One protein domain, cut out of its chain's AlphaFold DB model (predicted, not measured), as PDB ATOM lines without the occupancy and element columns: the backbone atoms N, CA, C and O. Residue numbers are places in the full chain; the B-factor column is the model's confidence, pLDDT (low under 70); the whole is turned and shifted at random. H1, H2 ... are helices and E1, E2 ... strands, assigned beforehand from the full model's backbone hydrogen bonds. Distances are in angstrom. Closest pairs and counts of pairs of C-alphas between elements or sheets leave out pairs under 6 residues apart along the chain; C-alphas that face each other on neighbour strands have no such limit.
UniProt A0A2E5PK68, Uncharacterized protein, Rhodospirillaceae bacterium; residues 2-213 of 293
ATOM      1  N   GLN A   2      53.346  45.215  28.421       50.25
ATOM      2  CA  GLN A   2      54.149  44.169  27.773       50.25
ATOM      3  C   GLN A   2      55.592  44.670  27.751       50.25
ATOM      4  O   GLN A   2      55.864  45.682  27.112       50.25
ATOM      5  N   ASN A   3      56.469  44.014  28.507       64.12
ATOM      6  CA  ASN A   3      57.879  44.385  28.615       64.12
ATOM      7  C   ASN A   3      58.564  44.179  27.262       64.12
ATOM      8  O   ASN A   3      58.314  43.179  26.581       64.12
ATOM      9  N   THR A   4      59.405  45.124  26.853       76.31
ATOM     10  CA  THR A   4      60.131  45.027  25.588       76.31
ATOM     11  C   THR A   4      61.412  44.211  25.760       76.31
ATOM     12  O   THR A   4      61.937  44.060  26.861       76.31
ATOM     13  N   HIS A   5      61.958  43.699  24.654       78.56
ATOM     14  CA  HIS A   5      63.283  43.071  24.666       78.56
ATOM     15  C   HIS A   5      64.374  44.045  25.160       78.56
ATOM     16  O   HIS A   5      65.319  43.617  25.810       78.56
ATOM     17  N   ALA A   6      64.210  45.350  24.916       81.25
ATOM     18  CA  ALA A   6      65.137  46.376  25.386       81.25
ATOM     19  C   ALA A   6      65.138  46.514  26.918       81.25
ATOM     20  O   ALA A   6      66.212  46.602  27.504       81.25
ATOM     21  N   ASP A   7      63.967  46.457  27.565       82.12
ATOM     22  CA  ASP A   7      63.868  46.505  29.034       82.12
ATOM     23  C   ASP A   7      64.589  45.311  29.672       82.12
ATOM     24  O   ASP A   7      65.291  45.443  30.672       82.12
ATOM     25  N   PHE A   8      64.450  44.135  29.059       89.31
ATOM     26  CA  PHE A   8      65.136  42.926  29.497       89.31
ATOM     27  C   PHE A   8      66.661  43.019  29.324       89.31
ATOM     28  O   PHE A   8      67.390  42.704  30.261       89.31
ATOM     29  N   ILE A   9      67.154  43.482  28.170       93.12
ATOM     30  CA  ILE A   9      68.598  43.664  27.949       93.12
ATOM     31  C   ILE A   9      69.191  44.674  28.932       93.12
ATOM     32  O   ILE A   9      70.259  44.416  29.482       93.12
ATOM     33  N   GLN A  10      68.487  45.775  29.206       92.38
ATOM     34  CA  GLN A  10      68.955  46.776  30.163       92.38
ATOM     35  C   GLN A  10      69.141  46.177  31.561       92.38
ATOM     36  O   GLN A  10      70.172  46.404  32.184       92.38
ATOM     37  N   VAL A  11      68.206  45.340  32.017       93.94
ATOM     38  CA  VAL A  11      68.348  44.614  33.288       93.94
ATOM     39  C   VAL A  11      69.609  43.750  33.305       93.94
ATOM     40  O   VAL A  11      70.346  43.762  34.286       93.94
ATOM     41  N   ILE A  12      69.883  43.008  32.227       95.69
ATOM     42  CA  ILE A  12      71.110  42.205  32.133       95.69
ATOM     43  C   ILE A  12      72.345  43.101  32.232       95.69
ATOM     44  O   ILE A  12      73.268  42.781  32.973       95.69
ATOM     45  N   HIS A  13      72.362  44.228  31.524       96.50
ATOM     46  CA  HIS A  13      73.479  45.175  31.552       96.50
ATOM     47  C   HIS A  13      73.707  45.784  32.934       96.50
ATOM     48  O   HIS A  13      74.862  45.909  33.344       96.50
ATOM     49  N   ASP A  14      72.639  46.105  33.661       95.19
ATOM     50  CA  ASP A  14      72.722  46.644  35.020       95.19
ATOM     51  C   ASP A  14      73.382  45.625  35.967       95.19
ATOM     52  O   ASP A  14      74.374  45.945  36.623       95.19
ATOM     53  N   TYR A  15      72.929  44.366  35.946       95.56
ATOM     54  CA  TYR A  15      73.499  43.280  36.757       95.56
ATOM     55  C   TYR A  15      74.901  42.839  36.309       95.56
ATOM     56  O   TYR A  15      75.699  42.379  37.118       95.56
ATOM     57  N   MET A  16      75.249  42.978  35.026       96.00
ATOM     58  CA  MET A  16      76.621  42.747  34.554       96.00
ATOM     59  C   MET A  16      77.572  43.865  34.999       96.00
ATOM     60  O   MET A  16      78.772  43.640  35.167       96.00
ATOM     61  N   SER A  17      77.052  45.081  35.158       94.44
ATOM     62  CA  SER A  17      77.835  46.247  35.565       94.44
ATOM     63  C   SER A  17      78.053  46.297  37.073       94.44
ATOM     64  O   SER A  17      79.091  46.796  37.508       94.44
ATOM     65  N   ASP A  18      77.135  45.729  37.855       93.12
ATOM     66  CA  ASP A  18      77.277  45.563  39.297       93.12
ATOM     67  C   ASP A  18      78.415  44.571  39.627       93.12
ATOM     68  O   ASP A  18      78.404  43.422  39.172       93.12
ATOM     69  N   PRO A  19      79.470  44.992  40.345       91.69
ATOM     70  CA  PRO A  19      80.554  44.097  40.720       91.69
ATOM     71  C   PRO A  19      80.198  43.098  41.815       91.69
ATOM     72  O   PRO A  19      80.930  42.129  41.977       91.69
ATOM     73  N   GLU A  20      79.107  43.322  42.542       89.12
ATOM     74  CA  GLU A  20      78.683  42.482  43.662       89.12
ATOM     75  C   GLU A  20      77.608  41.460  43.230       89.12
ATOM     76  O   GLU A  20      77.064  40.730  44.055       89.12
ATOM     77  N   THR A  21      77.327  41.380  41.921       93.38
ATOM     78  CA  THR A  21      76.461  40.363  41.320       93.38
ATOM     79  C   THR A  21      77.260  39.136  40.874       93.38
ATOM     80  O   THR A  21      78.141  39.222  40.010       93.38
ATOM     81  N   ASP A  22      76.873  37.973  41.390       94.06
ATOM     82  CA  ASP A  22      77.430  36.680  40.995       94.06
ATOM     83  C   ASP A  22      76.635  36.074  39.834       94.06
ATOM     84  O   ASP A  22      75.411  36.165  39.771       94.06
ATOM     85  N   TRP A  23      77.319  35.383  38.925       95.62
ATOM     86  CA  TRP A  23      76.714  34.696  37.784       95.62
ATOM     87  C   TRP A  23      76.952  33.197  37.866       95.62
ATOM     88  O   TRP A  23      78.038  32.764  38.244       95.62
ATOM     89  N   ARG A  24      75.975  32.380  37.462       94.06
ATOM     90  CA  ARG A  24      76.089  30.915  37.502       94.06
ATOM     91  C   ARG A  24      75.603  30.230  36.241       94.06
ATOM     92  O   ARG A  24      74.651  30.680  35.606       94.06
ATOM     93  N   ILE A  25      76.199  29.076  35.960       94.38
ATOM     94  CA  ILE A  25      75.694  28.082  35.012       94.38
ATOM     95  C   ILE A  25      75.698  26.733  35.723       94.38
ATOM     96  O   ILE A  25      76.756  26.242  36.124       94.38
ATOM     97  N   GLY A  26      74.500  26.170  35.885       88.69
ATOM     98  CA  GLY A  26      74.282  24.956  36.662       88.69
ATOM     99  C   GLY A  26      74.821  25.058  38.092       88.69
ATOM    100  O   GLY A  26      74.938  26.140  38.676       88.69
ATOM    101  N   GLU A  27      75.159  23.908  38.662       83.75
ATOM    102  CA  GLU A  27      75.796  23.801  39.983       83.75
ATOM    103  C   GLU A  27      77.330  23.849  39.902       83.75
ATOM    104  O   GLU A  27      78.013  23.911  40.927       83.75
ATOM    105  N   GLN A  28      77.865  23.805  38.680       81.44
ATOM    106  CA  GLN A  28      79.267  23.517  38.397       81.44
ATOM    107  C   GLN A  28      80.117  24.774  38.163       81.44
ATOM    108  O   GLN A  28      81.344  24.692  38.206       81.44
ATOM    109  N   ALA A  29      79.499  25.931  37.893       90.38
ATOM    110  CA  ALA A  29      80.238  27.157  37.609       90.38
ATOM    111  C   ALA A  29      79.608  28.407  38.219       90.38
ATOM    112  O   ALA A  29      78.411  28.666  38.085       90.38
ATOM    113  N   ILE A  30      80.477  29.210  38.827       92.38
ATOM    114  CA  ILE A  30      80.197  30.552  39.322       92.38
ATOM    115  C   ILE A  30      81.261  31.510  38.785       92.38
ATOM    116  O   ILE A  30      82.452  31.195  38.777       92.38
ATOM    117  N   PHE A  31      80.819  32.682  38.353       94.50
ATOM    118  CA  PHE A  31      81.652  33.847  38.135       94.50
ATOM    119  C   PHE A  31      81.273  34.892  39.181       94.50
ATOM    120  O   PHE A  31      80.151  35.390  39.185       94.50
ATOM    121  N   ALA A  32      82.224  35.190  40.054       91.62
ATOM    122  CA  ALA A  32      82.160  36.234  41.064       91.62
ATOM    123  C   ALA A  32      83.408  37.098  40.886       91.62
ATOM    124  O   ALA A  32      84.472  36.569  40.545       91.62
ATOM    125  N   ARG A  33      83.302  38.405  41.112       89.62
ATOM    126  CA  ARG A  33      84.454  39.313  41.050       89.62
ATOM    127  C   ARG A  33      84.496  40.213  42.268       89.62
ATOM    128  O   ARG A  33      83.480  40.469  42.903       89.62
ATOM    129  N   HIS A  34      85.681  40.714  42.581       84.81
ATOM    130  CA  HIS A  34      85.810  41.744  43.603       84.81
ATOM    131  C   HIS A  34      85.525  43.127  43.011       84.81
ATOM    132  O   HIS A  34      85.856  43.407  41.861       84.81
ATOM    133  N   LYS A  35      84.965  44.017  43.835       85.00
ATOM    134  CA  LYS A  35      84.644  45.406  43.468       85.00
ATOM    135  C   LYS A  35      85.822  46.208  42.923       85.00
ATOM    136  O   LYS A  35      85.630  47.032  42.036       85.00
ATOM    137  N   ASP A  36      87.017  45.924  43.427       88.62
ATOM    138  CA  ASP A  36      88.246  46.638  43.078       88.62
ATOM    139  C   ASP A  36      89.118  45.882  42.053       88.62
ATOM    140  O   ASP A  36      90.244  46.295  41.778       88.62
ATOM    141  N   GLU A  37      88.644  44.755  41.504       91.06
ATOM    142  CA  GLU A  37      89.394  43.980  40.507       91.06
ATOM    143  C   GLU A  37      89.358  44.658  39.127       91.06
ATOM    144  O   GLU A  37      88.323  45.172  38.693       91.06
ATOM    145  N   GLU A  38      90.487  44.635  38.406       93.31
ATOM    146  CA  GLU A  38      90.526  45.076  37.009       93.31
ATOM    147  C   GLU A  38      89.593  44.221  36.148       93.31
ATOM    148  O   GLU A  38      89.604  42.987  36.205       93.31
ATOM    149  N   VAL A  39      88.787  44.892  35.326       96.12
ATOM    150  CA  VAL A  39      87.744  44.235  34.550       96.12
ATOM    151  C   VAL A  39      87.576  44.854  33.173       96.12
ATOM    152  O   VAL A  39      87.493  46.071  33.011       96.12
ATOM    153  N   GLU A  40      87.467  43.986  32.177       97.19
ATOM    154  CA  GLU A  40      87.046  44.347  30.833       97.19
ATOM    155  C   GLU A  40      85.576  43.963  30.665       97.19
ATOM    156  O   GLU A  40      85.218  42.788  30.770       97.19
ATOM    157  N   ILE A  41      84.720  44.955  30.412       97.12
ATOM    158  CA  ILE A  41      83.292  44.749  30.153       97.12
ATOM    159  C   ILE A  41      82.988  45.183  28.722       97.12
ATOM    160  O   ILE A  41      83.258  46.319  28.332       97.12
ATOM    161  N   SER A  42      82.381  44.285  27.954       97.56
ATOM    162  CA  SER A  42      81.828  44.569  26.633       97.56
ATOM    163  C   SER A  42      80.355  44.189  26.617       97.56
ATOM    164  O   SER A  42      80.025  43.008  26.680       97.56
ATOM    165  N   LEU A  43      79.476  45.180  26.502       97.19
ATOM    166  CA  LEU A  43      78.027  44.990  26.425       97.19
ATOM    167  C   LEU A  43      77.539  45.215  24.994       97.19
ATOM    168  O   LEU A  43      78.024  46.108  24.297       97.19
ATOM    169  N   ASP A  44      76.571  44.416  24.561       94.06
ATOM    170  CA  ASP A  44      75.932  44.549  23.255       94.06
ATOM    171  C   ASP A  44      74.415  44.315  23.339       94.06
ATOM    172  O   ASP A  44      73.843  44.146  24.413       94.06
ATOM    173  N   TYR A  45      73.739  44.338  22.191       91.50
ATOM    174  CA  TYR A  45      72.282  44.209  22.121       91.50
ATOM    175  C   TYR A  45      71.752  42.810  22.479       91.50
ATOM    176  O   TYR A  45      70.541  42.656  22.611       91.50
ATOM    177  N   ALA A  46      72.612  41.793  22.573       89.94
ATOM    178  CA  ALA A  46      72.241  40.424  22.913       89.94
ATOM    179  C   ALA A  46      72.668  40.044  24.337       89.94
ATOM    180  O   ALA A  46      72.116  39.101  24.899       89.94
ATOM    181  N   GLY A  47      73.612  40.756  24.946       95.31
ATOM    182  CA  GLY A  47      74.066  40.512  26.310       95.31
ATOM    183  C   GLY A  47      75.413  41.174  26.551       95.31
ATOM    184  O   GLY A  47      75.522  42.401  26.489       95.31
ATOM    185  N   GLY A  48      76.441  40.368  26.816       97.50
ATOM    186  CA  GLY A  48      77.786  40.894  27.006       97.50
ATOM    187  C   GLY A  48      78.840  39.861  27.386       97.50
ATOM    188  O   GLY A  48      78.583  38.659  27.490       97.50
ATOM    189  N   LEU A  49      80.046  40.365  27.619       98.31
ATOM    190  CA  LEU A  49      81.211  39.642  28.106       98.31
ATOM    191  C   LEU A  49      81.873  40.453  29.222       98.31
ATOM    192  O   LEU A  49      82.131  41.643  29.051       98.31
ATOM    193  N   ILE A  50      82.191  39.780  30.323       98.12
ATOM    194  CA  ILE A  50      83.052  40.283  31.392       98.12
ATOM    195  C   ILE A  50      84.283  39.386  31.448       98.12
ATOM    196  O   ILE A  50      84.149  38.160  31.437       98.12
ATOM    197  N   VAL A  51      85.467  39.988  31.524       98.06
ATOM    198  CA  VAL A  51      86.738  39.281  31.712       98.06
ATOM    199  C   VAL A  51      87.502  39.915  32.865       98.06
ATOM    200  O   VAL A  51      87.678  41.130  32.902       98.06
ATOM    201  N   THR A  52      87.967  39.079  33.788       96.50
ATOM    202  CA  THR A  52      88.846  39.456  34.899       96.50
ATOM    203  C   THR A  52      90.124  38.615  34.872       96.50
ATOM    204  O   THR A  52      90.346  37.797  33.968       96.50
ATOM    205  N   ALA A  53      90.995  38.795  35.867       93.69
ATOM    206  CA  ALA A  53      92.196  37.975  35.997       93.69
ATOM    207  C   ALA A  53      91.858  36.510  36.332       93.69
ATOM    208  O   ALA A  53      92.565  35.595  35.891       93.69
ATOM    209  N   SER A  54      90.781  36.300  37.095       92.12
ATOM    210  CA  SER A  54      90.376  35.014  37.674       92.12
ATOM    211  C   SER A  54      89.313  34.259  36.865       92.12
ATOM    212  O   SER A  54      89.227  33.033  36.970       92.12
ATOM    213  N   GLY A  55      88.543  34.941  36.014       95.88
ATOM    214  CA  GLY A  55      87.522  34.283  35.204       95.88
ATOM    215  C   GLY A  55      86.913  35.157  34.116       95.88
ATOM    216  O   GLY A  55      87.321  36.294  33.880       95.88
ATOM    217  N   ALA A  56      85.911  34.611  33.439       98.00
ATOM    218  CA  ALA A  56      85.078  35.348  32.504       98.00
ATOM    219  C   ALA A  56      83.634  34.841  32.526       98.00
ATOM    220  O   ALA A  56      83.387  33.653  32.733       98.00
ATOM    221  N   VAL A  57      82.691  35.732  32.231       98.25
ATOM    222  CA  VAL A  57      81.290  35.384  31.983       98.25
ATOM    223  C   VAL A  57      80.820  36.018  30.685       98.25
ATOM    224  O   VAL A  57      80.979  37.215  30.460       98.25
ATOM    225  N   ARG A  58      80.238  35.202  29.811       98.31
ATOM    226  CA  ARG A  58      79.562  35.633  28.590       98.31
ATOM    227  C   ARG A  58      78.088  35.293  28.692       98.31
ATOM    228  O   ARG A  58      77.743  34.172  29.060       98.31
ATOM    229  N   ILE A  59      77.250  36.231  28.281       97.75
ATOM    230  CA  ILE A  59      75.799  36.085  28.236       97.75
ATOM    231  C   ILE A  59      75.339  36.411  26.829       97.75
ATOM    232  O   ILE A  59      75.724  37.436  26.265       97.75
ATOM    233  N   ILE A  60      74.515  35.536  26.271       95.06
ATOM    234  CA  ILE A  60      73.873  35.734  24.979       95.06
ATOM    235  C   ILE A  60      72.403  35.395  25.154       95.06
ATOM    236  O   ILE A  60      72.016  34.244  25.334       95.06
ATOM    237  N   THR A  61      71.574  36.418  25.091       92.88
ATOM    238  CA  THR A  61      70.131  36.291  25.174       92.88
ATOM    239  C   THR A  61      69.509  36.278  23.783       92.88
ATOM    240  O   THR A  61      70.096  36.712  22.790       92.88
ATOM    241  N   THR A  62      68.297  35.742  23.698       90.62
ATOM    242  CA  THR A  62      67.529  35.646  22.458       90.62
ATOM    243  C   THR A  62      66.087  36.073  22.712       90.62
ATOM    244  O   THR A  62      65.664  36.233  23.856       90.62
ATOM    245  N   ALA A  63      65.282  36.184  21.655       89.56
ATOM    246  CA  ALA A  63      63.841  36.419  21.793       89.56
ATOM    247  C   ALA A  63      63.101  35.300  22.560       89.56
ATOM    248  O   ALA A  63      61.953  35.485  22.958       89.56
ATOM    249  N   MET A  64      63.737  34.140  22.745       91.81
ATOM    250  CA  MET A  64      63.183  32.991  23.462       91.81
ATOM    251  C   MET A  64      63.562  32.988  24.947       91.81
ATOM    252  O   MET A  64      62.943  32.273  25.735       91.81
ATOM    253  N   THR A  65      64.556  33.793  25.337       94.94
ATOM    254  CA  THR A  65      65.009  33.897  26.723       94.94
ATOM    255  C   THR A  65      63.898  34.448  27.606       94.94
ATOM    256  O   THR A  65      63.309  35.489  27.313       94.94
ATOM    257  N   ARG A  66      63.634  33.760  28.719       93.75
ATOM    258  CA  ARG A  66      62.764  34.255  29.784       93.75
ATOM    259  C   ARG A  66      63.574  34.577  31.023       93.75
ATOM    260  O   ARG A  66      64.277  33.713  31.532       93.75
ATOM    261  N   LEU A  67      63.420  35.799  31.515       95.19
ATOM    262  CA  LEU A  67      63.886  36.186  32.837       95.19
ATOM    263  C   LEU A  67      62.801  35.876  33.862       95.19
ATOM    264  O   LEU A  67      61.670  36.337  33.713       95.19
ATOM    265  N   VAL A  68      63.154  35.101  34.880       94.00
ATOM    266  CA  VAL A  68      62.273  34.744  35.990       94.00
ATOM    267  C   VAL A  68      62.965  35.131  37.295       94.00
ATOM    268  O   VAL A  68      63.951  34.494  37.666       94.00
ATOM    269  N   PRO A  69      62.494  36.167  38.001       94.38
ATOM    270  CA  PRO A  69      62.993  36.479  39.327       94.38
ATOM    271  C   PRO A  69      62.496  35.403  40.296       94.38
ATOM    272  O   PRO A  69      61.308  35.081  40.340       94.38
ATOM    273  N   ALA A  70      63.422  34.831  41.051       92.38
ATOM    274  CA  ALA A  70      63.171  33.759  41.995       92.38
ATOM    275  C   ALA A  70      63.710  34.145  43.369       92.38
ATOM    276  O   ALA A  70      64.755  34.787  43.484       92.38
ATOM    277  N   GLU A  71      62.999  33.728  44.407       92.31
ATOM    278  CA  GLU A  71      63.456  33.824  45.786       92.31
ATOM    279  C   GLU A  71      63.120  32.521  46.503       92.31
ATOM    280  O   GLU A  71      62.141  31.854  46.160       92.31
ATOM    281  N   ASP A  72      63.911  32.184  47.514       89.75
ATOM    282  CA  ASP A  72      63.623  31.068  48.411       89.75
ATOM    283  C   ASP A  72      64.115  31.382  49.828       89.75
ATOM    284  O   ASP A  72      64.940  32.277  50.042       89.75
ATOM    285  N   LEU A  73      63.593  30.657  50.812       87.69
ATOM    286  CA  LEU A  73      63.988  30.802  52.206       87.69
ATOM    287  C   LEU A  73      65.302  30.071  52.475       87.69
ATOM    288  O   LEU A  73      65.520  28.939  52.044       87.69
ATOM    289  N   THR A  74      66.152  30.695  53.283       84.56
ATOM    290  CA  THR A  74      67.230  29.998  53.990       84.56
ATOM    291  C   THR A  74      66.892  29.925  55.477       84.56
ATOM    292  O   THR A  74      65.832  30.399  55.901       84.56
ATOM    293  N   VAL A  75      67.770  29.303  56.273       80.25
ATOM    294  CA  VAL A  75      67.563  29.148  57.724       80.25
ATOM    295  C   VAL A  75      67.272  30.506  58.371       80.25
ATOM    296  O   VAL A  75      66.220  30.664  58.982       80.25
ATOM    297  N   ASP A  76      68.135  31.497  58.130       75.94
ATOM    298  CA  ASP A  76      68.051  32.803  58.799       75.94
ATOM    299  C   ASP A  76      67.660  33.963  57.862       75.94
ATOM    300  O   ASP A  76      67.260  35.027  58.325       75.94
ATOM    301  N   LEU A  77      67.750  33.784  56.537       85.31
ATOM    302  CA  LEU A  77      67.593  34.855  55.542       85.31
ATOM    303  C   LEU A  77      66.724  34.395  54.355       85.31
ATOM    304  O   LEU A  77      65.820  33.569  54.504       85.31
ATOM    305  N   TRP A  78      66.964  34.959  53.174       89.69
ATOM    306  CA  TRP A  78      66.428  34.514  51.895       89.69
ATOM    307  C   TRP A  78      67.546  34.538  50.851       89.69
ATOM    308  O   TRP A  78      68.562  35.217  51.019       89.69
ATOM    309  N   VAL A  79      67.361  33.786  49.775       88.69
ATOM    310  CA  VAL A  79      68.119  33.954  48.534       88.69
ATOM    311  C   VAL A  79      67.236  34.633  47.504       88.69
ATOM    312  O   VAL A  79      66.018  34.464  47.517       88.69
ATOM    313  N   GLN A  80      67.858  35.393  46.607       92.12
ATOM    314  CA  GLN A  80      67.188  36.024  45.480       92.12
ATOM    315  C   GLN A  80      68.076  35.934  44.242       92.12
ATOM    316  O   GLN A  80      69.294  36.075  44.341       92.12
ATOM    317  N   ALA A  81      67.473  35.675  43.087       94.50
ATOM    318  CA  ALA A  81      68.193  35.540  41.830       94.50
ATOM    319  C   ALA A  81      67.302  35.885  40.636       94.50
ATOM    320  O   ALA A  81      66.079  35.750  40.690       94.50
ATOM    321  N   GLY A  82      67.924  36.276  39.529       95.69
ATOM    322  CA  GLY A  82      67.292  36.258  38.217       95.69
ATOM    323  C   GLY A  82      67.679  34.992  37.465       95.69
ATOM    324  O   GLY A  82      68.855  34.766  37.186       95.69
ATOM    325  N   LEU A  83      66.694  34.166  37.124       95.94
ATOM    326  CA  LEU A  83      66.884  32.956  36.329       95.94
ATOM    327  C   LEU A  83      66.691  33.281  34.847       95.94
ATOM    328  O   LEU A  83      65.653  33.812  34.452       95.94
ATOM    329  N   LEU A  84      67.679  32.945  34.022       96.69
ATOM    330  CA  LEU A  84      67.606  33.022  32.568       96.69
ATOM    331  C   LEU A  84      67.267  31.640  32.026       96.69
ATOM    332  O   LEU A  84      68.108  30.738  31.979       96.69
ATOM    333  N   CYS A  85      66.013  31.494  31.621       96.38
ATOM    334  CA  CYS A  85      65.438  30.218  31.249       96.38
ATOM    335  C   CYS A  85      65.126  30.130  29.754       96.38
ATOM    336  O   CYS A  85      64.761  31.117  29.107       96.38
ATOM    337  N   LEU A  86      65.191  28.907  29.237       97.06
ATOM    338  CA  LEU A  86      64.603  28.500  27.960       97.06
ATOM    339  C   LEU A  86      63.571  27.402  28.206       97.06
ATOM    340  O   LEU A  86      63.530  26.829  29.296       97.06
ATOM    341  N   ARG A  87      62.712  27.115  27.222       96.06
ATOM    342  CA  ARG A  87      61.791  25.981  27.359       96.06
ATOM    343  C   ARG A  87      62.578  24.674  27.372       96.06
ATOM    344  O   ARG A  87      63.654  24.576  26.775       96.06
ATOM    345  N   GLU A  88      62.002  23.653  27.993       92.12
ATOM    346  CA  GLU A  88      62.502  22.281  27.867       92.12
ATOM    347  C   GLU A  88      62.730  21.918  26.385       92.12
ATOM    348  O   GLU A  88      61.936  22.275  25.507       92.12
ATOM    349  N   GLY A  89      63.848  21.252  26.092       92.25
ATOM    350  CA  GLY A  89      64.285  20.928  24.731       92.25
ATOM    351  C   GLY A  89      65.003  22.069  23.995       92.25
ATOM    352  O   GLY A  89      65.932  21.810  23.237       92.25
ATOM    353  N   GLU A  90      64.646  23.334  24.236       96.38
ATOM    354  CA  GLU A  90      65.389  24.492  23.696       96.38
ATOM    355  C   GLU A  90      66.684  24.737  24.475       96.38
ATOM    356  O   GLU A  90      67.666  25.211  23.907       96.38
ATOM    357  N   ALA A  91      66.680  24.380  25.761       96.31
ATOM    358  CA  ALA A  91      67.838  24.419  26.645       96.31
ATOM    359  C   ALA A  91      68.841  23.275  26.416       96.31
ATOM    360  O   ALA A  91      69.938  23.331  26.963       96.31
ATOM    361  N   ASP A  92      68.483  22.256  25.624       95.88
ATOM    362  CA  ASP A  92      69.262  21.023  25.498       95.88
ATOM    363  C   ASP A  92      70.691  21.286  25.007       95.88
ATOM    364  O   ASP A  92      70.905  21.895  23.953       95.88
ATOM    365  N   MET A  93      71.669  20.771  25.742       96.56
ATOM    366  CA  MET A  93      73.076  20.728  25.352       96.56
ATOM    367  C   MET A  93      73.422  19.356  24.756       96.56
ATOM    368  O   MET A  93      72.545  18.647  24.254       96.56
ATOM    369  N   ALA A  94      74.703  18.989  24.714       95.19
ATOM    370  CA  ALA A  94      75.137  17.800  23.991       95.19
ATOM    371  C   ALA A  94      74.865  16.483  24.735       95.19
ATOM    372  O   ALA A  94      74.845  15.429  24.094       95.19
ATOM    373  N   LYS A  95      74.651  16.533  26.059       95.56
ATOM    374  CA  LYS A  95      74.325  15.372  26.912       95.56
ATOM    375  C   LYS A  95      75.353  14.241  26.791       95.56
ATOM    376  O   LYS A  95      75.006  13.060  26.856       95.56
ATOM    377  N   ARG A  96      76.626  14.591  26.569       96.94
ATOM    378  CA  ARG A  96      77.710  13.607  26.497       96.94
ATOM    379  C   ARG A  96      77.873  12.960  27.862       96.94
ATOM    380  O   ARG A  96      77.830  13.643  28.874       96.94
ATOM    381  N   THR A  97      78.066  11.646  27.879       96.56
ATOM    382  CA  THR A  97      78.211  10.852  29.114       96.56
ATOM    383  C   THR A  97      79.620  10.282  29.290       96.56
ATOM    384  O   THR A  97      79.862   9.440  30.154       96.56
ATOM    385  N   VAL A  98      80.546  10.706  28.427       96.31
ATOM    386  CA  VAL A  98      81.946  10.282  28.403       96.31
ATOM    387  C   VAL A  98      82.845  11.459  28.045       96.31
ATOM    388  O   VAL A  98      82.425  12.365  27.318       96.31
ATOM    389  N   LEU A  99      84.090  11.412  28.519       96.75
ATOM    390  CA  LEU A  99      85.121  12.384  28.178       96.75
ATOM    391  C   LEU A  99      85.270  12.470  26.654       96.75
ATOM    392  O   LEU A  99      85.465  11.443  26.000       96.75
ATOM    393  N   THR A 100      85.172  13.675  26.098       98.25
ATOM    394  CA  THR A 100      85.171  13.898  24.643       98.25
ATOM    395  C   THR A 100      86.040  15.097  24.276       98.25
ATOM    396  O   THR A 100      85.840  16.186  24.817       98.25
ATOM    397  N   GLU A 101      86.977  14.939  23.337       98.19
ATOM    398  CA  GLU A 101      87.747  16.074  22.814       98.19
ATOM    399  C   GLU A 101      86.878  16.927  21.876       98.19
ATOM    400  O   GLU A 101      86.264  16.425  20.934       98.19
ATOM    401  N   LEU A 102      86.831  18.239  22.120       97.88
ATOM    402  CA  LEU A 102      86.094  19.204  21.295       97.88
ATOM    403  C   LEU A 102      87.012  20.007  20.357       97.88
ATOM    404  O   LEU A 102      86.529  20.731  19.485       97.88
ATOM    405  N   GLY A 103      88.330  19.867  20.511       96.94
ATOM    406  CA  GLY A 103      89.342  20.597  19.748       96.94
ATOM    407  C   GLY A 103      89.669  21.964  20.350       96.94
ATOM    408  O   GLY A 103      89.488  22.193  21.543       96.94
ATOM    409  N   ASN A 104      90.204  22.878  19.537       96.31
ATOM    410  CA  ASN A 104      90.627  24.199  20.013       96.31
ATOM    411  C   ASN A 104      89.438  25.066  20.444       96.31
ATOM    412  O   ASN A 104      88.430  25.156  19.740       96.31
ATOM    413  N   ASP A 105      89.599  25.788  21.550       97.31
ATOM    414  CA  ASP A 105      88.545  26.633  22.105       97.31
ATOM    415  C   ASP A 105      88.492  28.032  21.475       97.31
ATOM    416  O   ASP A 105      88.847  29.042  22.081       97.31
ATOM    417  N   ILE A 106      88.017  28.115  20.234       95.31
ATOM    418  CA  ILE A 106      87.942  29.385  19.488       95.31
ATOM    419  C   ILE A 106      87.008  30.432  20.124       95.31
ATOM    420  O   ILE A 106      87.051  31.599  19.742       95.31
ATOM    421  N   LEU A 107      86.155  30.023  21.071       96.06
ATOM    422  CA  LEU A 107      85.213  30.895  21.776       96.06
ATOM    423  C   LEU A 107      85.752  31.394  23.124       96.06
ATOM    424  O   LEU A 107      85.035  32.112  23.828       96.06
ATOM    425  N   ALA A 108      86.993  31.039  23.478       97.81
ATOM    426  CA  ALA A 108      87.636  31.481  24.704       97.81
ATOM    427  C   ALA A 108      87.609  33.008  24.849       97.81
ATOM    428  O   ALA A 108      87.954  33.745  23.918       97.81
ATOM    429  N   ALA A 109      87.237  33.473  26.043       97.19
ATOM    430  CA  ALA A 109      87.157  34.893  26.368       97.19
ATOM    431  C   ALA A 109      88.505  35.613  26.209       97.19
ATOM    432  O   ALA A 109      88.552  36.739  25.722       97.19
ATOM    433  N   ARG A 110      89.609  34.946  26.579       95.50
ATOM    434  CA  ARG A 110      90.972  35.475  26.433       95.50
ATOM    435  C   ARG A 110      91.655  34.888  25.193       95.50
ATOM    436  O   ARG A 110      91.565  33.674  24.994       95.50
ATOM    437  N   PRO A 111      92.452  35.672  24.440       93.62
ATOM    438  CA  PRO A 111      93.205  35.162  23.290       93.62
ATOM    439  C   PRO A 111      94.095  33.953  23.612       93.62
ATOM    440  O   PRO A 111      94.175  33.024  22.816       93.62
ATOM    441  N   ILE A 112      94.718  33.918  24.798       91.31
ATOM    442  CA  ILE A 112      95.551  32.780  25.223       91.31
ATOM    443  C   ILE A 112      94.747  31.478  25.351       91.31
ATOM    444  O   ILE A 112      95.265  30.405  25.051       91.31
ATOM    445  N   GLY A 113      93.470  31.569  25.736       93.31
ATOM    446  CA  GLY A 113      92.587  30.412  25.861       93.31
ATOM    447  C   GLY A 113      92.291  29.758  24.511       93.31
ATOM    448  O   GLY A 113      92.144  28.544  24.451       93.31
ATOM    449  N   GLN A 114      92.319  30.516  23.411       94.00
ATOM    450  CA  GLN A 114      92.062  29.983  22.065       94.00
ATOM    451  C   GLN A 114      93.140  29.001  21.582       94.00
ATOM    452  O   GLN A 114      92.929  28.268  20.616       94.00
ATOM    453  N   LEU A 115      94.295  28.975  22.255       91.56
ATOM    454  CA  LEU A 115      95.374  28.019  22.004       91.56
ATOM    455  C   LEU A 115      95.191  26.694  22.763       91.56
ATOM    456  O   LEU A 115      95.909  25.734  22.486       91.56
ATOM    457  N   GLY A 116      94.276  26.645  23.735       95.44
ATOM    458  CA  GLY A 116      93.982  25.454  24.523       95.44
ATOM    459  C   GLY A 116      93.038  24.494  23.800       95.44
ATOM    460  O   GLY A 116      92.156  24.909  23.045       95.44
ATOM    461  N   THR A 117      93.208  23.201  24.066       97.88
ATOM    462  CA  THR A 117      92.252  22.161  23.671       97.88
ATOM    463  C   THR A 117      91.162  22.052  24.734       97.88
ATOM    464  O   THR A 117      91.463  22.033  25.930       97.88
ATOM    465  N   LEU A 118      89.908  22.001  24.294       98.31
ATOM    466  CA  LEU A 118      88.717  21.852  25.116       98.31
ATOM    467  C   LEU A 118      88.277  20.385  25.136       98.31
ATOM    468  O   LEU A 118      88.196  19.738  24.091       98.31
ATOM    469  N   PHE A 119      87.956  19.885  26.321       98.00
ATOM    470  CA  PHE A 119      87.436  18.543  26.551       98.00
ATOM    471  C   PHE A 119      86.136  18.641  27.346       98.00
ATOM    472  O   PHE A 119      86.125  19.228  28.423       98.00
ATOM    473  N   ASP A 120      85.058  18.060  26.834       97.38
ATOM    474  CA  ASP A 120      83.805  17.872  27.572       97.38
ATOM    475  C   ASP A 120      84.005  16.734  28.576       97.38
ATOM    476  O   ASP A 120      84.444  15.649  28.183       97.38
ATOM    477  N   LEU A 121      83.711  16.966  29.857       94.44
ATOM    478  CA  LEU A 121      83.886  15.954  30.904       94.44
ATOM    479  C   LEU A 121      82.845  14.831  30.825       94.44
ATOM    480  O   LEU A 121      83.029  13.783  31.441       94.44
ATOM    481  N   GLY A 122      81.770  15.007  30.062       94.50
ATOM    482  CA  GLY A 122      80.777  13.971  29.835       94.50
ATOM    483  C   GLY A 122      79.889  13.711  31.049       94.50
ATOM    484  O   GLY A 122      79.611  12.558  31.372       94.50
ATOM    485  N   LEU A 123      79.460  14.766  31.747       91.69
ATOM    486  CA  LEU A 123      78.621  14.635  32.946       91.69
ATOM    487  C   LEU A 123      77.150  14.296  32.641       91.69
ATOM    488  O   LEU A 123      76.398  13.966  33.554       91.69
ATOM    489  N   GLY A 124      76.736  14.352  31.373       93.19
ATOM    490  CA  GLY A 124      75.380  14.016  30.937       93.19
ATOM    491  C   GLY A 124      74.308  15.023  31.355       93.19
ATOM    492  O   GLY A 124      73.122  14.710  31.240       93.19
ATOM    493  N   ASP A 125      74.706  16.199  31.841       92.25
ATOM    494  CA  ASP A 125      73.788  17.265  32.231       92.25
ATOM    495  C   ASP A 125      72.974  17.729  30.999       92.25
ATOM    496  O   ASP A 125      73.525  17.870  29.897       92.25
ATOM    497  N   PRO A 126      71.637  17.859  31.123       92.44
ATOM    498  CA  PRO A 126      70.784  18.111  29.975       92.44
ATOM    499  C   PRO A 126      70.976  19.495  29.352       92.44
ATOM    500  O   PRO A 126      70.742  19.627  28.151       92.44
ATOM    501  N   ASN A 127      71.385  20.495  30.131       93.50
ATOM    502  CA  ASN A 127      71.382  21.915  29.769       93.50
ATOM    503  C   ASN A 127      72.720  22.625  30.045       93.50
ATOM    504  O   ASN A 127      72.842  23.819  29.746       93.50
ATOM    505  N   VAL A 128      73.728  21.899  30.540       94.88
ATOM    506  CA  VAL A 128      75.091  22.394  30.758       94.88
ATOM    507  C   VAL A 128      76.133  21.420  30.204       94.88
ATOM    508  O   VAL A 128      76.163  20.251  30.566       94.88
ATOM    509  N   ASP A 129      77.062  21.918  29.390       96.25
ATOM    510  CA  ASP A 129      78.301  21.202  29.076       96.25
ATOM    511  C   ASP A 129      79.409  21.735  30.004       96.25
ATOM    512  O   ASP A 129      79.817  22.897  29.891       96.25
ATOM    513  N   LEU A 130      79.905  20.904  30.931       95.06
ATOM    514  CA  LEU A 130      81.085  21.231  31.738       95.06
ATOM    515  C   LEU A 130      82.342  20.705  31.053       95.06
ATOM    516  O   LEU A 130      82.546  19.496  30.922       95.06
ATOM    517  N   CYS A 131      83.203  21.631  30.661       96.38
ATOM    518  CA  CYS A 131      84.429  21.345  29.947       96.38
ATOM    519  C   CYS A 131      85.670  21.734  30.756       96.38
ATOM    520  O   CYS A 131      85.639  22.592  31.639       96.38
ATOM    521  N   LEU A 132      86.788  21.125  30.386       95.31
ATOM    522  CA  LEU A 132      88.132  21.454  30.834       95.31
ATOM    523  C   LEU A 132      88.942  21.922  29.629       95.31
ATOM    524  O   LEU A 132      88.952  21.267  28.585       95.31
ATOM    525  N   ARG A 133      89.652  23.039  29.776       97.69
ATOM    526  CA  ARG A 133      90.576  23.564  28.774       97.69
ATOM    527  C   ARG A 133      92.008  23.572  29.289       97.69
ATOM    528  O   ARG A 133      92.294  24.066  30.379       97.69
ATOM    529  N   THR A 134      92.922  23.072  28.462       96.12
ATOM    530  CA  THR A 134      94.362  23.101  28.742       96.12
ATOM    531  C   THR A 134      95.187  23.195  27.459       96.12
ATOM    532  O   THR A 134      94.789  22.706  26.403       96.12
ATOM    533  N   ALA A 135      96.348  23.842  27.550       94.50
ATOM    534  CA  ALA A 135      97.381  23.829  26.512       94.50
ATOM    535  C   ALA A 135      98.575  22.933  26.898       94.50
ATOM    536  O   ALA A 135      99.523  22.800  26.117       94.50
ATOM    537  N   ASP A 136      98.551  22.326  28.092       94.69
ATOM    538  CA  ASP A 136      99.611  21.421  28.525       94.69
ATOM    539  C   ASP A 136      99.565  20.122  27.715       94.69
ATOM    540  O   ASP A 136      98.541  19.438  27.629       94.69
ATOM    541  N   LYS A 137     100.697  19.774  27.101       94.25
ATOM    542  CA  LYS A 137     100.783  18.631  26.187       94.25
ATOM    543  C   LYS A 137     100.653  17.296  26.914       94.25
ATOM    544  O   LYS A 137     100.117  16.361  26.323       94.25
ATOM    545  N   GLY A 138     101.150  17.204  28.149       93.31
ATOM    546  CA  GLY A 138     101.079  15.990  28.960       93.31
ATOM    547  C   GLY A 138      99.645  15.709  29.392       93.31
ATOM    548  O   GLY A 138      99.136  14.616  29.156       93.31
ATOM    549  N   LEU A 139      98.960  16.726  29.914       94.12
ATOM    550  CA  LEU A 139      97.555  16.633  30.285       94.12
ATOM    551  C   LEU A 139      96.658  16.386  29.064       94.12
ATOM    552  O   LEU A 139      95.766  15.547  29.138       94.12
ATOM    553  N   CYS A 140      96.923  17.018  27.914       96.06
ATOM    554  CA  CYS A 140      96.206  16.703  26.671       96.06
ATOM    555  C   CYS A 140      96.385  15.236  26.253       96.06
ATOM    556  O   CYS A 140      95.431  14.607  25.805       96.06
ATOM    557  N   ALA A 141      97.600  14.687  26.364       95.81
ATOM    558  CA  ALA A 141      97.851  13.283  26.047       95.81
ATOM    559  C   ALA A 141      97.089  12.357  27.006       95.81
ATOM    560  O   ALA A 141      96.408  11.445  26.547       95.81
ATOM    561  N   LEU A 142      97.121  12.652  28.309       94.25
ATOM    562  CA  LEU A 142      96.380  11.898  29.317       94.25
ATOM    563  C   LEU A 142      94.864  11.936  29.071       94.25
ATOM    564  O   LEU A 142      94.210  10.900  29.132       94.25
ATOM    565  N   LEU A 143      94.301  13.104  28.752       94.94
ATOM    566  CA  LEU A 143      92.877  13.251  28.434       94.94
ATOM    567  C   LEU A 143      92.491  12.454  27.181       94.94
ATOM    568  O   LEU A 143      91.486  11.749  27.196       94.94
ATOM    569  N   ARG A 144      93.319  12.478  26.131       96.81
ATOM    570  CA  ARG A 144      93.114  11.670  24.914       96.81
ATOM    571  C   ARG A 144      93.174  10.171  25.179       96.81
ATOM    572  O   ARG A 144      92.381   9.417  24.630       96.81
ATOM    573  N   GLU A 145      94.069   9.723  26.055       95.44
ATOM    574  CA  GLU A 145      94.109   8.319  26.487       95.44
ATOM    575  C   GLU A 145      92.848   7.887  27.250       95.44
ATOM    576  O   GLU A 145      92.576   6.691  27.357       95.44
ATOM    577  N   ARG A 146      92.107   8.839  27.826       93.88
ATOM    578  CA  ARG A 146      90.864   8.608  28.575       93.88
ATOM    579  C   ARG A 146      89.609   8.936  27.764       93.88
ATOM    580  O   ARG A 146      88.506   8.818  28.301       93.88
ATOM    581  N   GLU A 147      89.736   9.337  26.504       95.75
ATOM    582  CA  GLU A 147      88.586   9.653  25.660       95.75
ATOM    583  C   GLU A 147      87.632   8.450  25.557       95.75
ATOM    584  O   GLU A 147      88.051   7.295  25.449       95.75
ATOM    585  N   GLY A 148      86.327   8.712  25.646       95.94
ATOM    586  CA  GLY A 148      85.295   7.675  25.664       95.94
ATOM    587  C   GLY A 148      85.100   6.982  27.018       95.94
ATOM    588  O   GLY A 148      84.255   6.091  27.119       95.94
ATOM    589  N   THR A 149      85.825   7.381  28.070       94.06
ATOM    590  CA  THR A 149      85.613   6.883  29.440       94.06
ATOM    591  C   THR A 149      84.759   7.840  30.277       94.06
ATOM    592  O   THR A 149      84.672   9.033  29.990       94.06
ATOM    593  N   VAL A 150      84.095   7.320  31.315       92.19
ATOM    594  CA  VAL A 150      83.291   8.134  32.242       92.19
ATOM    595  C   VAL A 150      84.212   8.924  33.169       92.19
ATOM    596  O   VAL A 150      85.000   8.333  33.910       92.19
ATOM    597  N   PHE A 151      84.051  10.245  33.198       86.75
ATOM    598  CA  PHE A 151      84.684  11.087  34.204       86.75
ATOM    599  C   PHE A 151      83.894  11.008  35.516       86.75
ATOM    600  O   PHE A 151      82.724  11.374  35.578       86.75
ATOM    601  N   ASN A 152      84.518  10.512  36.583       79.56
ATOM    602  CA  ASN A 152      83.865  10.354  37.890       79.56
ATOM    603  C   ASN A 152      84.660  10.973  39.052       79.56
ATOM    604  O   ASN A 152      84.351  10.696  40.211       79.56
ATOM    605  N   GLY A 153      85.710  11.746  38.751       75.25
ATOM    606  CA  GLY A 153      86.575  12.381  39.749       75.25
ATOM    607  C   GLY A 153      87.405  11.418  40.611       75.25
ATOM    608  O   GLY A 153      88.009  11.860  41.581       75.25
ATOM    609  N   LYS A 154      87.439  10.113  40.296       76.31
ATOM    610  CA  LYS A 154      88.199   9.093  41.049       76.31
ATOM    611  C   LYS A 154      89.465   8.614  40.332       76.31
ATOM    612  O   LYS A 154      90.164   7.752  40.860       76.31
ATOM    613  N   ASP A 155      89.742   9.114  39.128       79.19
ATOM    614  CA  ASP A 155      91.011   8.846  38.444       79.19
ATOM    615  C   ASP A 155      92.099   9.731  39.057       79.19
ATOM    616  O   ASP A 155      92.245  10.893  38.677       79.19
ATOM    617  N   ASN A 156      92.857   9.154  39.994       79.38
ATOM    618  CA  ASN A 156      93.934   9.850  40.691       79.38
ATOM    619  C   ASN A 156      94.945  10.473  39.720       79.38
ATOM    620  O   ASN A 156      95.395  11.582  39.959       79.38
ATOM    621  N   ALA A 157      95.270   9.819  38.596       84.12
ATOM    622  CA  ALA A 157      96.257  10.360  37.662       84.12
ATOM    623  C   ALA A 157      95.756  11.647  36.993       84.12
ATOM    624  O   ALA A 157      96.516  12.602  36.834       84.12
ATOM    625  N   LEU A 158      94.473  11.685  36.619       84.44
ATOM    626  CA  LEU A 158      93.868  12.872  36.023       84.44
ATOM    627  C   LEU A 158      93.662  13.982  37.059       84.44
ATOM    628  O   LEU A 158      93.970  15.138  36.778       84.44
ATOM    629  N   THR A 159      93.184  13.649  38.260       82.31
ATOM    630  CA  THR A 159      92.996  14.641  39.328       82.31
ATOM    631  C   THR A 159      94.321  15.210  39.830       82.31
ATOM    632  O   THR A 159      94.399  16.412  40.067       82.31
ATOM    633  N   ASP A 160      95.372  14.390  39.932       86.00
ATOM    634  CA  ASP A 160      96.714  14.830  40.332       86.00
ATOM    635  C   ASP A 160      97.313  15.762  39.272       86.00
ATOM    636  O   ASP A 160      97.822  16.830  39.609       86.00
ATOM    637  N   ALA A 161      97.174  15.422  37.983       86.94
ATOM    638  CA  ALA A 161      97.630  16.283  36.894       86.94
ATOM    639  C   ALA A 161      96.880  17.629  36.867       86.94
ATOM    640  O   ALA A 161      97.496  18.682  36.700       86.94
ATOM    641  N   ILE A 162      95.560  17.626  37.083       88.62
ATOM    642  CA  ILE A 162      94.772  18.863  37.214       88.62
ATOM    643  C   ILE A 162      95.256  19.696  38.409       88.62
ATOM    644  O   ILE A 162      95.398  20.914  38.291       88.62
ATOM    645  N   ALA A 163      95.533  19.063  39.551       86.75
ATOM    646  CA  ALA A 163      96.006  19.751  40.747       86.75
ATOM    647  C   ALA A 163      97.419  20.344  40.579       86.75
ATOM    648  O   ALA A 163      97.700  21.414  41.131       86.75
ATOM    649  N   GLU A 164      98.291  19.671  39.823       87.94
ATOM    650  CA  GLU A 164      99.662  20.104  39.533       87.94
ATOM    651  C   GLU A 164      99.699  21.296  38.568       87.94
ATOM    652  O   GLU A 164     100.309  22.323  38.878       87.94
ATOM    653  N   PHE A 165      99.040  21.179  37.412       86.44
ATOM    654  CA  PHE A 165      99.158  22.165  36.331       86.44
ATOM    655  C   PHE A 165      98.124  23.291  36.410       86.44
ATOM    656  O   PHE A 165      98.377  24.393  35.921       86.44
ATOM    657  N   GLY A 166      96.978  23.035  37.045       90.81
ATOM    658  CA  GLY A 166      95.806  23.894  36.943       90.81
ATOM    659  C   GLY A 166      95.186  23.855  35.544       90.81
ATOM    660  O   GLY A 166      95.851  23.608  34.534       90.81
ATOM    661  N   VAL A 167      93.883  24.093  35.473       94.31
ATOM    662  CA  VAL A 167      93.121  24.077  34.220       94.31
ATOM    663  C   VAL A 167      92.108  25.204  34.193       94.31
ATOM    664  O   VAL A 167      91.701  25.711  35.236       94.31
ATOM    665  N   ASP A 168      91.664  25.571  32.997       96.12
ATOM    666  CA  ASP A 168      90.505  26.441  32.869       96.12
ATOM    667  C   ASP A 168      89.248  25.562  32.822       96.12
ATOM    668  O   ASP A 168      89.109  24.737  31.917       96.12
ATOM    669  N   TYR A 169      88.329  25.723  33.775       95.94
ATOM    670  CA  TYR A 169      86.999  25.113  33.666       95.94
ATOM    671  C   TYR A 169      86.090  26.019  32.852       95.94
ATOM    672  O   TYR A 169      86.091  27.235  33.027       95.94
ATOM    673  N   VAL A 170      85.321  25.418  31.954       97.50
ATOM    674  CA  VAL A 170      84.453  26.122  31.017       97.50
ATOM    675  C   VAL A 170      83.072  25.484  31.081       97.50
ATOM    676  O   VAL A 170      82.864  24.411  30.525       97.50
ATOM    677  N   ALA A 171      82.130  26.136  31.754       96.62
ATOM    678  CA  ALA A 171      80.730  25.729  31.734       96.62
ATOM    679  C   ALA A 171      79.992  26.479  30.628       96.62
ATOM    680  O   ALA A 171      80.099  27.703  30.522       96.62
ATOM    681  N   VAL A 172      79.241  25.749  29.811       97.81
ATOM    682  CA  VAL A 172      78.504  26.304  28.674       97.81
ATOM    683  C   VAL A 172      77.045  25.891  28.762       97.81
ATOM    684  O   VAL A 172      76.736  24.719  28.935       97.81
ATOM    685  N   SER A 173      76.150  26.854  28.580       97.44
ATOM    686  CA  SER A 173      74.734  26.617  28.323       97.44
ATOM    687  C   SER A 173      74.311  27.339  27.047       97.44
ATOM    688  O   SER A 173      75.092  28.047  26.407       97.44
ATOM    689  N   ARG A 174      73.037  27.213  26.674       97.25
ATOM    690  CA  ARG A 174      72.480  27.929  25.518       97.25
ATOM    691  C   ARG A 174      72.501  29.448  25.646       97.25
ATOM    692  O   ARG A 174      72.485  30.122  24.620       97.25
ATOM    693  N   LEU A 175      72.504  29.974  26.871       97.25
ATOM    694  CA  LEU A 175      72.417  31.414  27.132       97.25
ATOM    695  C   LEU A 175      73.710  32.018  27.669       97.25
ATOM    696  O   LEU A 175      73.795  33.237  27.819       97.25
ATOM    697  N   GLY A 176      74.723  31.206  27.953       96.62
ATOM    698  CA  GLY A 176      75.937  31.743  28.527       96.62
ATOM    699  C   GLY A 176      77.101  30.781  28.567       96.62
ATOM    700  O   GLY A 176      77.013  29.600  28.234       96.62
ATOM    701  N   ARG A 177      78.226  31.341  28.987       98.06
ATOM    702  CA  ARG A 177      79.478  30.631  29.173       98.06
ATOM    703  C   ARG A 177      80.236  31.252  30.332       98.06
ATOM    704  O   ARG A 177      80.457  32.461  30.328       98.06
ATOM    705  N   ILE A 178      80.649  30.433  31.289       97.88
ATOM    706  CA  ILE A 178      81.500  30.843  32.407       97.88
ATOM    707  C   ILE A 178      82.834  30.121  32.284       97.88
ATOM    708  O   ILE A 178      82.876  28.907  32.096       97.88
ATOM    709  N   GLU A 179      83.918  30.882  32.386       97.69
ATOM    710  CA  GLU A 179      85.284  30.375  32.403       97.69
ATOM    711  C   GLU A 179      85.920  30.692  33.756       97.69
ATOM    712  O   GLU A 179      85.995  31.855  34.147       97.69
ATOM    713  N   SER A 180      86.399  29.672  34.461       95.50
ATOM    714  CA  SER A 180      87.160  29.815  35.704       95.50
ATOM    715  C   SER A 180      88.616  29.472  35.415       95.50
ATOM    716  O   SER A 180      88.906  28.365  34.961       95.50
ATOM    717  N   PHE A 181      89.527  30.424  35.620       95.00
ATOM    718  CA  PHE A 181      90.903  30.299  35.148       95.00
ATOM    719  C   PHE A 181      91.833  29.667  36.184       95.00
ATOM    720  O   PHE A 181      91.811  30.028  37.359       95.00
ATOM    721  N   GLY A 182      92.712  28.766  35.731       92.56
ATOM    722  CA  GLY A 182      93.782  28.193  36.562       92.56
ATOM    723  C   GLY A 182      93.300  27.421  37.799       92.56
ATOM    724  O   GLY A 182      94.000  27.362  38.814       92.56
ATOM    725  N   CYS A 183      92.106  26.839  37.739       89.00
ATOM    726  CA  CYS A 183      91.509  26.068  38.818       89.00
ATOM    727  C   CYS A 183      92.239  24.741  39.049       89.00
ATOM    728  O   CYS A 183      92.689  24.083  38.113       89.00
ATOM    729  N   ARG A 184      92.292  24.312  40.314       82.69
ATOM    730  CA  ARG A 184      92.897  23.033  40.740       82.69
ATOM    731  C   ARG A 184      91.876  22.000  41.220       82.69
ATOM    732  O   ARG A 184      92.238  20.874  41.534       82.69
ATOM    733  N   SER A 185      90.606  22.386  41.283       75.12
ATOM    734  CA  SER A 185      89.472  21.541  41.657       75.12
ATOM    735  C   SER A 185      88.218  22.028  40.938       75.12
ATOM    736  O   SER A 185      88.159  23.188  40.524       75.12
ATOM    737  N   ILE A 186      87.223  21.152  40.802       67.75
ATOM    738  CA  ILE A 186      85.915  21.528  40.260       67.75
ATOM    739  C   ILE A 186      85.220  22.446  41.280       67.75
ATOM    740  O   ILE A 186      85.223  22.122  42.471       67.75
ATOM    741  N   PRO A 187      84.662  23.595  40.865       61.06
ATOM    742  CA  PRO A 187      83.842  24.419  41.743       61.06
ATOM    743  C   PRO A 187      82.554  23.673  42.117       61.06
ATOM    744  O   PRO A 187      81.816  23.229  41.244       61.06
ATOM    745  N   GLU A 188      82.258  23.562  43.410       57.72
ATOM    746  CA  GLU A 188      80.979  23.039  43.897       57.72
ATOM    747  C   GLU A 188      80.236  24.146  44.638       57.72
ATOM    748  O   GLU A 188      80.790  24.734  45.570       57.72
ATOM    749  N   LYS A 189      78.988  24.428  44.234       56.47
ATOM    750  CA  LYS A 189      77.931  25.023  45.075       56.47
ATOM    751  C   LYS A 189      76.619  25.065  44.287       56.47
ATOM    752  O   LYS A 189      76.567  25.638  43.202       56.47
ATOM    753  N   SER A 190      75.548  24.539  44.873       62.94
ATOM    754  CA  SER A 190      74.182  24.709  44.368       62.94
ATOM    755  C   SER A 190      73.452  25.805  45.138       62.94
ATOM    756  O   SER A 190      73.712  26.034  46.321       62.94
ATOM    757  N   LEU A 191      72.529  26.472  44.453       65.31
ATOM    758  CA  LEU A 191      71.601  27.448  45.021       65.31
ATOM    759  C   LEU A 191      70.270  26.831  45.469       65.31
ATOM    760  O   LEU A 191      69.523  27.480  46.193       65.31
ATOM    761  N   GLY A 192      69.937  25.627  44.995       76.62
ATOM    762  CA  GLY A 192      68.636  24.991  45.239       76.62
ATOM    763  C   GLY A 192      67.433  25.633  44.525       76.62
ATOM    764  O   GLY A 192      66.326  25.109  44.642       76.62
ATOM    765  N   LEU A 193      67.630  26.723  43.770       82.75
ATOM    766  CA  LEU A 193      66.573  27.388  43.004       82.75
ATOM    767  C   LEU A 193      66.078  26.518  41.842       82.75
ATOM    768  O   LEU A 193      66.836  25.756  41.244       82.75
ATOM    769  N   ARG A 194      64.793  26.662  41.502       86.56
ATOM    770  CA  ARG A 194      64.124  25.868  40.462       86.56
ATOM    771  C   ARG A 194      63.521  26.764  39.391       86.56
ATOM    772  O   ARG A 194      62.958  27.811  39.700       86.56
ATOM    773  N   ALA A 195      63.603  26.323  38.139       89.12
ATOM    774  CA  ALA A 195      62.854  26.951  37.061       89.12
ATOM    775  C   ALA A 195      61.341  26.700  37.221       89.12
ATOM    776  O   ALA A 195      60.932  25.704  37.830       89.12
ATOM    777  N   PRO A 196      60.495  27.569  36.643       89.75
ATOM    778  CA  PRO A 196      59.080  27.271  36.460       89.75
ATOM    779  C   PRO A 196      58.865  25.995  35.639       89.75
ATOM    780  O   PRO A 196      59.692  25.634  34.805       89.75
ATOM    781  N   ALA A 197      57.710  25.350  35.807       90.38
ATOM    782  CA  ALA A 197      57.363  24.158  35.036       90.38
ATOM    783  C   ALA A 197      57.449  24.403  33.512       90.38
ATOM    784  O   ALA A 197      56.916  25.397  33.006       90.38
ATOM    785  N   GLY A 198      58.082  23.483  32.775       93.69
ATOM    786  CA  GLY A 198      58.281  23.590  31.326       93.69
ATOM    787  C   GLY A 198      59.489  24.432  30.903       93.69
ATOM    788  O   GLY A 198      59.659  24.678  29.702       93.69
ATOM    789  N   TYR A 199      60.295  24.899  31.859       94.88
ATOM    790  CA  TYR A 199      61.493  25.700  31.641       94.88
ATOM    791  C   TYR A 199      62.709  25.071  32.312       94.88
ATOM    792  O   TYR A 199      62.596  24.458  33.367       94.88
ATOM    793  N   GLU A 200      63.876  25.316  31.729       95.12
ATOM    794  CA  GLU A 200      65.176  24.937  32.276       95.12
ATOM    795  C   GLU A 200      66.019  26.185  32.528       95.12
ATOM    796  O   GLU A 200      66.018  27.120  31.717       95.12
ATOM    797  N   ILE A 201      66.755  26.200  33.643       95.19
ATOM    798  CA  ILE A 201      67.683  27.290  33.969       95.19
ATOM    799  C   ILE A 201      68.923  27.118  33.091       95.19
ATOM    800  O   ILE A 201      69.688  26.179  33.275       95.19
ATOM    801  N   CYS A 202      69.162  28.021  32.146       96.25
ATOM    802  CA  CYS A 202      70.414  28.009  31.384       96.25
ATOM    803  C   CYS A 202      71.506  28.815  32.097       96.25
ATOM    804  O   CYS A 202      72.692  28.536  31.944       96.25
ATOM    805  N   MET A 203      71.118  29.845  32.842       95.56
ATOM    806  CA  MET A 203      72.029  30.720  33.569       95.56
ATOM    807  C   MET A 203      71.259  31.442  34.671       95.56
ATOM    808  O   MET A 203      70.046  31.608  34.565       95.56
ATOM    809  N   SER A 204      71.943  31.910  35.706       95.38
ATOM    810  CA  SER A 204      71.344  32.805  36.695       95.38
ATOM    811  C   SER A 204      72.309  33.898  37.120       95.38
ATOM    812  O   SER A 204      73.523  33.707  37.055       95.38
ATOM    813  N   PHE A 205      71.762  35.008  37.602       95.12
ATOM    814  CA  PHE A 205      72.508  35.997  38.370       95.12
ATOM    815  C   PHE A 205      71.944  36.123  39.775       95.12
ATOM    816  O   PHE A 205      70.737  35.996  39.989       95.12
ATOM    817  N   GLU A 206      72.823  36.398  40.720       92.44
ATOM    818  CA  GLU A 206      72.514  36.616  42.119       92.44
ATOM    819  C   GLU A 206      72.973  38.024  42.487       92.44
ATOM    820  O   GLU A 206      74.179  38.272  42.532       92.44
ATOM    821  N   PRO A 207      72.043  38.956  42.739       91.25
ATOM    822  CA  PRO A 207      72.392  40.228  43.352       91.25
ATOM    823  C   PRO A 207      73.047  40.007  44.727       91.25
ATOM    824  O   PRO A 207      72.887  38.921  45.305       91.25
ATOM    825  N   PRO A 208      73.677  41.045  45.305       84.12
ATOM    826  CA  PRO A 208      74.231  40.989  46.652       84.12
ATOM    827  C   PRO A 208      73.236  40.378  47.636       84.12
ATOM    828  O   PRO A 208      72.082  40.809  47.751       84.12
ATOM    829  N   ARG A 209      73.671  39.316  48.316       79.12
ATOM    830  CA  ARG A 209      72.838  38.655  49.315       79.12
ATOM    831  C   ARG A 209      72.883  39.452  50.616       79.12
ATOM    832  O   ARG A 209      73.959  39.907  50.998       79.12
ATOM    833  N   PRO A 210      71.757  39.557  51.338       76.81
ATOM    834  CA  PRO A 210      71.784  40.079  52.697       76.81
ATOM    835  C   PRO A 210      72.748  39.246  53.553       76.81
ATOM    836  O   PRO A 210      72.781  38.018  53.436       76.81
ATOM    837  N   GLN A 211      73.507  39.909  54.423       80.44
ATOM    838  CA  GLN A 211      74.357  39.267  55.428       80.44
ATOM    839  C   GLN A 211      73.837  39.618  56.828       80.44
ATOM    840  O   GLN A 211      73.410  40.754  57.034       80.44
ATOM    841  N   PRO A 212      73.872  38.691  57.808       74.94
ATOM    842  CA  PRO A 212      73.354  38.957  59.155       74.94
ATOM    843  C   PRO A 212      74.031  40.139  59.866       74.94
ATOM    844  O   PRO A 212      73.386  40.831  60.649       74.94
ATOM    845  N   ASP A 213      75.317  40.363  59.583       81.06
ATOM    846  CA  ASP A 213      76.154  41.364  60.252       81.06
ATOM    847  C   ASP A 213      76.332  42.660  59.437       81.06
ATOM    848  O   ASP A 213      77.092  43.545  59.837       81.06
TER     849      ASP A 213
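This is residues 2 to 213 of the 293 residues of an uncharacterized protein of Rhodospirillaceae bacterium (UniProt A0A2E5PK68). Two strongly twisted sheets lie partly face to face as a sandwich, their strands crossed at 59 degrees, with E1 and E2 of the smaller sheet over E5, E12 and E11 of the larger. Helix H1 packs on both sheets at one end of the longest axis, and the helical hairpin of H3 and H4 packs on the larger sheet at the other end. The printed part has 212 residues with four named helices and thirteen named strands, in the order H1 E1 E2 E3 E4 E5 E6 E7 E8 H2 E9 E10 H3 H4 E11 E12 E13; the class is mixed, helices and strands. The larger sheet runs E3 E4 E5 E12 E11 E10 E9 E8 and the smaller E2 E1 E13 E7 E6, both antiparallel throughout. The whole is compact, with a radius of gyration of the C-alphas of 17.4 A and spans of 53 by 39 by 39 A.

After H1, residues 5 to 17, E1, residues 22 to 25, and E2, residues 29 to 31, form a hairpin, with N 23 and O 31 2.8 A apart. E3, residues 40 to 43, E4, residues 47 to 51, and E5, residues 55 to 60, are a meander, each strand the antiparallel neighbour of the one before; N 42 and O 49 are 2.9 A apart, N 50 and O 57 2.8 A. H1 is on their sheet at a height of 8.5 A and runs along the strands, at 2 degrees to E4 on the local plane; the closest C-alphas of H1 and E4 are those of Ile 9 and Gly 47, 6.5 A apart. E6, residues 66 to 73, and E7, residues 78 to 87, form a hairpin, with N 70 and O 81 2.8 A apart; E7 bends by 55 degrees at residue 84. E9, residues 117 to 120, is the antiparallel neighbour of E8, residues 100 to 104, and of E10, residues 129 to 134, with N 102 and O 118 2.8 A apart and N 119 and O 132 2.8 A. H2, residues 111 to 115, only grazes their sheet with residues 113 to 115. H3, residues 137 to 145, and H4, residues 156 to 165, touch as a helical hairpin at a shallow tilt of 24 degrees, opposite ways; their closest C-alphas, of Leu 139 and Ala 161, are 6.6 A apart. H3 is on the larger sheet at a height of 9.4 A, over E9. With H1 and H3 this sheet makes two layers, helices on one face of a sheet. E11, residues 167 to 172, and E12, residues 176 to 183, form a hairpin, with N 171 and O 178 2.9 A apart. E13, residues 199 to 206, is an inner strand beside E1 and E7, with N 24 and O 204 2.8 A apart and N 84 and O 203 2.8 A. Every O i to N i+4 pair is within hydrogen-bond range in H1, H3 and H4; H2 has 0 of 1, and 2 of 2 O i to N i+3 pairs.

H1 begins at C-alpha 5, (63.283, 43.071, 24.666), and is 18.5 A long. E6 is 22.7 A long, E7 26.4 A, E12 19.5 A and E13 18.7 A. H4 begins at C-alpha 156, (93.934, 9.850, 40.691). E13 ends at C-alpha 206, (72.514, 36.616, 42.119).

The C-alphas of Gln 2 and Ala 157, the two farthest apart, are 54.9 A apart. The printed part has no cut. The links E7 to E8, 12 residues, and E12 to E13, 15 residues, are long. The mean pLDDT of the printed part is 91.0; residues 2 to 3 and 186 to 191 are under 70.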